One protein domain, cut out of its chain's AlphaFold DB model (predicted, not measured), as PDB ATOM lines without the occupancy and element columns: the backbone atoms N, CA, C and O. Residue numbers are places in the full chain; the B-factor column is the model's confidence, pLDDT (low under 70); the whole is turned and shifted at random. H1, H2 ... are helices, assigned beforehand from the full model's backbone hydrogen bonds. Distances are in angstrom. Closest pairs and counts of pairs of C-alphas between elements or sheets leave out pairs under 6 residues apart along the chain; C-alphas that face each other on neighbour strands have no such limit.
ATOM      1  N   ILE A 285      74.162  87.244  11.265       66.38
ATOM      2  CA  ILE A 285      74.721  86.801  12.553       66.38
ATOM      3  C   ILE A 285      74.274  85.376  12.926       66.38
ATOM      4  O   ILE A 285      75.053  84.636  13.510       66.38
ATOM      5  N   ILE A 286      73.082  84.908  12.531       64.75
ATOM      6  CA  ILE A 286      72.652  83.525  12.840       64.75
ATOM      7  C   ILE A 286      73.592  82.462  12.231       64.75
ATOM      8  O   ILE A 286      74.075  81.614  12.985       64.75
ATOM      9  N   PRO A 287      73.901  82.463  10.916       71.06
ATOM     10  CA  PRO A 287      74.931  81.577  10.376       71.06
ATOM     11  C   PRO A 287      76.355  81.926  10.845       71.06
ATOM     12  O   PRO A 287      77.265  81.155  10.567       71.06
ATOM     13  N   ALA A 288      76.582  83.052  11.535       69.69
ATOM     14  CA  ALA A 288      77.840  83.312  12.246       69.69
ATOM     15  C   ALA A 288      77.876  82.513  13.552       69.69
ATOM     16  O   ALA A 288      78.727  81.651  13.708       69.69
ATOM     17  N   ILE A 289      76.893  82.714  14.436       76.56
ATOM     18  CA  ILE A 289      76.777  82.025  15.730       76.56
ATOM     19  C   ILE A 289      76.736  80.507  15.533       76.56
ATOM     20  O   ILE A 289      77.376  79.775  16.282       76.56
ATOM     21  N   ARG A 290      76.040  80.017  14.495       79.56
ATOM     22  CA  ARG A 290      76.096  78.594  14.134       79.56
ATOM     23  C   ARG A 290      77.515  78.161  13.764       79.56
ATOM     24  O   ARG A 290      77.983  77.197  14.358       79.56
ATOM     25  N   ARG A 291      78.207  78.860  12.852       79.31
ATOM     26  CA  ARG A 291      79.593  78.525  12.469       79.31
ATOM     27  C   ARG A 291      80.552  78.573  13.662       79.31
ATOM     28  O   ARG A 291      81.209  77.570  13.899       79.31
ATOM     29  N   GLY A 292      80.518  79.621  14.487       79.38
ATOM     30  CA  GLY A 292      81.265  79.690  15.751       79.38
ATOM     31  C   GLY A 292      80.958  78.518  16.689       79.38
ATOM     32  O   GLY A 292      81.868  77.871  17.192       79.38
ATOM     33  N   SER A 293      79.683  78.146  16.860       84.19
ATOM     34  CA  SER A 293      79.316  76.979  17.682       84.19
ATOM     35  C   SER A 293      79.780  75.637  17.098       84.19
ATOM     36  O   SER A 293      80.038  74.702  17.852       84.19
ATOM     37  N   HIS A 294      79.902  75.527  15.770       85.38
ATOM     38  CA  HIS A 294      80.483  74.357  15.112       85.38
ATOM     39  C   HIS A 294      82.013  74.342  15.243       85.38
ATOM     40  O   HIS A 294      82.554  73.280  15.529       85.38
ATOM     41  N   ALA A 295      82.689  75.491  15.135       84.00
ATOM     42  CA  ALA A 295      84.132  75.625  15.349       84.00
ATOM     43  C   ALA A 295      84.533  75.213  16.777       84.00
ATOM     44  O   ALA A 295      85.368  74.329  16.946       84.00
ATOM     45  N   VAL A 296      83.843  75.734  17.801       85.38
ATOM     46  CA  VAL A 296      84.059  75.339  19.208       85.38
ATOM     47  C   VAL A 296      83.858  73.832  19.415       85.38
ATOM     48  O   VAL A 296      84.623  73.198  20.140       85.38
ATOM     49  N   ARG A 297      82.857  73.220  18.764       89.31
ATOM     50  CA  ARG A 297      82.628  71.765  18.845       89.31
ATOM     51  C   ARG A 297      83.695  70.949  18.118       89.31
ATOM     52  O   ARG A 297      84.052  69.892  18.627       89.31
ATOM     53  N   ALA A 298      84.176  71.416  16.966       88.00
ATOM     54  CA  ALA A 298      85.235  70.765  16.198       88.00
ATOM     55  C   ALA A 298      86.567  70.804  16.958       88.00
ATOM     56  O   ALA A 298      87.202  69.772  17.144       88.00
ATOM     57  N   GLN A 299      86.933  71.953  17.528       86.75
ATOM     58  CA  GLN A 299      88.123  72.064  18.372       86.75
ATOM     59  C   GLN A 299      88.002  71.219  19.653       86.75
ATOM     60  O   GLN A 299      88.939  70.524  20.037       86.75
ATOM     61  N   ALA A 300      86.817  71.174  20.272       87.69
ATOM     62  CA  ALA A 300      86.540  70.256  21.377       87.69
ATOM     63  C   ALA A 300      86.484  68.768  20.960       87.69
ATOM     64  O   ALA A 300      86.423  67.905  21.838       87.69
ATOM     65  N   ALA A 301      86.456  68.438  19.664       91.31
ATOM     66  CA  ALA A 301      86.645  67.077  19.157       91.31
ATOM     67  C   ALA A 301      88.140  66.779  18.969       91.31
ATOM     68  O   ALA A 301      88.620  65.822  19.571       91.31
ATOM     69  N   HIS A 302      88.895  67.659  18.302       90.00
ATOM     70  CA  HIS A 302      90.350  67.520  18.152       90.00
ATOM     71  C   HIS A 302      91.086  67.386  19.493       90.00
ATOM     72  O   HIS A 302      91.878  66.465  19.663       90.00
ATOM     73  N   TYR A 303      90.753  68.187  20.515       86.38
ATOM     74  CA  TYR A 303      91.349  68.009  21.850       86.38
ATOM     75  C   TYR A 303      91.008  66.666  22.521       86.38
ATOM     76  O   TYR A 303      91.716  66.247  23.438       86.38
ATOM     77  N   ARG A 304      89.924  65.988  22.120       89.25
ATOM     78  CA  ARG A 304      89.603  64.629  22.589       89.25
ATOM     79  C   ARG A 304      90.350  63.571  21.782       89.25
ATOM     80  O   ARG A 304      90.863  62.639  22.391       89.25
ATOM     81  N   GLU A 305      90.466  63.748  20.470       93.62
ATOM     82  CA  GLU A 305      91.271  62.895  19.586       93.62
ATOM     83  C   GLU A 305      92.747  62.916  19.992       93.62
ATOM     84  O   GLU A 305      93.316  61.862  20.250       93.62
ATOM     85  N   GLU A 306      93.350  64.093  20.181       90.81
ATOM     86  CA  GLU A 306      94.734  64.210  20.655       90.81
ATOM     87  C   GLU A 306      94.953  63.530  22.011       90.81
ATOM     88  O   GLU A 306      95.984  62.898  22.228       90.81
ATOM     89  N   ARG A 307      93.995  63.644  22.942       86.62
ATOM     90  CA  ARG A 307      94.080  62.964  24.244       86.62
ATOM     91  C   ARG A 307      93.964  61.450  24.098       86.62
ATOM     92  O   ARG A 307      94.696  60.744  24.781       86.62
ATOM     93  N   ALA A 308      93.100  60.960  23.209       90.50
ATOM     94  CA  ALA A 308      92.971  59.536  22.916       90.50
ATOM     95  C   ALA A 308      94.236  58.974  22.245       90.50
ATOM     96  O   ALA A 308      94.735  57.939  22.670       90.50
ATOM     97  N   VAL A 309      94.812  59.690  21.272       91.81
ATOM     98  CA  VAL A 309      96.071  59.308  20.608       91.81
ATOM     99  C   VAL A 309      97.237  59.301  21.598       91.81
ATOM    100  O   VAL A 309      98.002  58.343  21.620       91.81
ATOM    101  N   ARG A 310      97.358  60.316  22.466       85.94
ATOM    102  CA  ARG A 310      98.397  60.341  23.514       85.94
ATOM    103  C   ARG A 310      98.206  59.232  24.556       85.94
ATOM    104  O   ARG A 310      99.200  58.676  25.007       85.94
ATOM    105  N   ALA A 311      96.967  58.898  24.922       85.75
ATOM    106  CA  ALA A 311      96.678  57.783  25.825       85.75
ATOM    107  C   ALA A 311      97.052  56.431  25.191       85.75
ATOM    108  O   ALA A 311      97.806  55.673  25.790       85.75
ATOM    109  N   ALA A 312      96.629  56.178  23.949       87.31
ATOM    110  CA  ALA A 312      96.978  54.961  23.214       87.31
ATOM    111  C   ALA A 312      98.496  54.831  22.972       87.31
ATOM    112  O   ALA A 312      99.054  53.743  23.081       87.31
ATOM    113  N   ALA A 313      99.193  55.938  22.697       85.88
ATOM    114  CA  ALA A 313     100.651  55.944  22.571       85.88
ATOM    115  C   ALA A 313     101.362  55.613  23.899       85.88
ATOM    116  O   ALA A 313     102.390  54.939  23.880       85.88
ATOM    117  N   ALA A 314     100.812  56.045  25.040       82.75
ATOM    118  CA  ALA A 314     101.330  55.693  26.362       82.75
ATOM    119  C   ALA A 314     101.072  54.215  26.720       82.75
ATOM    120  O   ALA A 314     101.938  53.579  27.314       82.75
ATOM    121  N   GLU A 315      99.926  53.648  26.322       85.06
ATOM    122  CA  GLU A 315      99.636  52.211  26.474       85.06
ATOM    123  C   GLU A 315     100.571  51.332  25.625       85.06
ATOM    124  O   GLU A 315     100.982  50.262  26.070       85.06
ATOM    125  N   LEU A 316     100.946  51.789  24.423       88.12
ATOM    126  CA  LEU A 316     101.840  51.060  23.515       88.12
ATOM    127  C   LEU A 316     103.321  51.071  23.931       88.12
ATOM    128  O   LEU A 316     104.079  50.234  23.442       88.12
ATOM    129  N   GLY A 339      87.972  78.751  23.961       81.38
ATOM    130  CA  GLY A 339      86.608  78.565  23.457       81.38
ATOM    131  C   GLY A 339      85.939  79.863  22.981       81.38
ATOM    132  O   GLY A 339      85.213  79.848  21.987       81.38
ATOM    133  N   VAL A 340      86.194  80.990  23.652       82.88
ATOM    134  CA  VAL A 340      85.718  82.317  23.229       82.88
ATOM    135  C   VAL A 340      86.426  82.765  21.953       82.88
ATOM    136  O   VAL A 340      85.758  83.229  21.034       82.88
ATOM    137  N   GLN A 341      87.743  82.583  21.857       85.00
ATOM    138  CA  GLN A 341      88.519  82.973  20.682       85.00
ATOM    139  C   GLN A 341      88.107  82.157  19.449       85.00
ATOM    140  O   GLN A 341      87.688  82.737  18.453       85.00
ATOM    141  N   ALA A 342      88.012  80.830  19.572       80.38
ATOM    142  CA  ALA A 342      87.497  79.952  18.518       80.38
ATOM    143  C   ALA A 342      86.062  80.289  18.072       80.38
ATOM    144  O   ALA A 342      85.701  80.147  16.899       80.38
ATOM    145  N   PHE A 343      85.220  80.749  19.004       82.31
ATOM    146  CA  PHE A 343      83.891  81.252  18.677       82.31
ATOM    147  C   PHE A 343      83.963  82.567  17.889       82.31
ATOM    148  O   PHE A 343      83.268  82.690  16.881       82.31
ATOM    149  N   VAL A 344      84.795  83.523  18.319       82.75
ATOM    150  CA  VAL A 344      85.007  84.825  17.662       82.75
ATOM    151  C   VAL A 344      85.575  84.653  16.251       82.75
ATOM    152  O   VAL A 344      85.029  85.231  15.309       82.75
ATOM    153  N   ASP A 345      86.574  83.792  16.082       81.94
ATOM    154  CA  ASP A 345      87.163  83.459  14.785       81.94
ATOM    155  C   ASP A 345      86.113  82.788  13.882       81.94
ATOM    156  O   ASP A 345      85.871  83.212  12.749       81.94
ATOM    157  N   GLY A 346      85.360  81.823  14.423       78.56
ATOM    158  CA  GLY A 346      84.267  81.144  13.722       78.56
ATOM    159  C   GLY A 346      83.036  82.013  13.403       78.56
ATOM    160  O   GLY A 346      82.218  81.627  12.558       78.56
ATOM    161  N   LEU A 347      82.878  83.197  14.016       77.88
ATOM    162  CA  LEU A 347      81.892  84.192  13.565       77.88
ATOM    163  C   LEU A 347      82.288  84.782  12.200       77.88
ATOM    164  O   LEU A 347      81.396  85.160  11.429       77.88
ATOM    165  N   ASN A 348      83.594  84.848  11.914       81.31
ATOM    166  CA  ASN A 348      84.212  85.558  10.797       81.31
ATOM    167  C   ASN A 348      83.690  87.005  10.687       81.31
ATOM    168  O   ASN A 348      83.054  87.422   9.714       81.31
TER     169      ASN A 348
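What this domain is: This is residues 285 to 316 and 339 to 348 of the 528 residues of an uncharacterized protein of Pseudonocardia asaccharolytica DSM 44247 = NBRC 16224 (UniProt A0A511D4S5). One long helix, H1, makes the whole length of a rod, and a short helix, H2, packs slantwise on its first half. The other half of H1, residues 301 to 316, sticks out free. The printed part has 42 residues with two named helices, H1 then H2, and no named strand; the class is all helix. It is only just extended, close to loose, with a radius of gyration of the C-alphas of 13.7 A and spans of 46 by 14 by 10 A.

Where its parts are: H1 is residues 285 to 316, 46.2 A long from C-alpha 285 at (74.721, 86.801, 12.553) to C-alpha 316 at (101.840, 51.060, 23.515). H2 is residues 339 to 347, 12.3 A long, ending with C-alpha 347 at (81.892, 84.192, 13.565).

How they stand to each other: H1 touches H2 with residues 285 to 299 alone; the closest C-alphas, of Gly 292 and Gly 346, are 3.9 A apart. They run opposite ways at a steep tilt of 48 degrees. In H2 every O i to N i+4 pair is within hydrogen-bond range, in H1 27 of 28.

The domain as a whole: The C-alphas farthest apart, of Ile 285 and Leu 316, are 46.2 A apart. Residues 317 to 338 are not printed, and C-alphas 316 and 339 are 31.4 A apart across this cut. Mean pLDDT of the printed part is 83.4; residues 285, 286 and 288 are under 70.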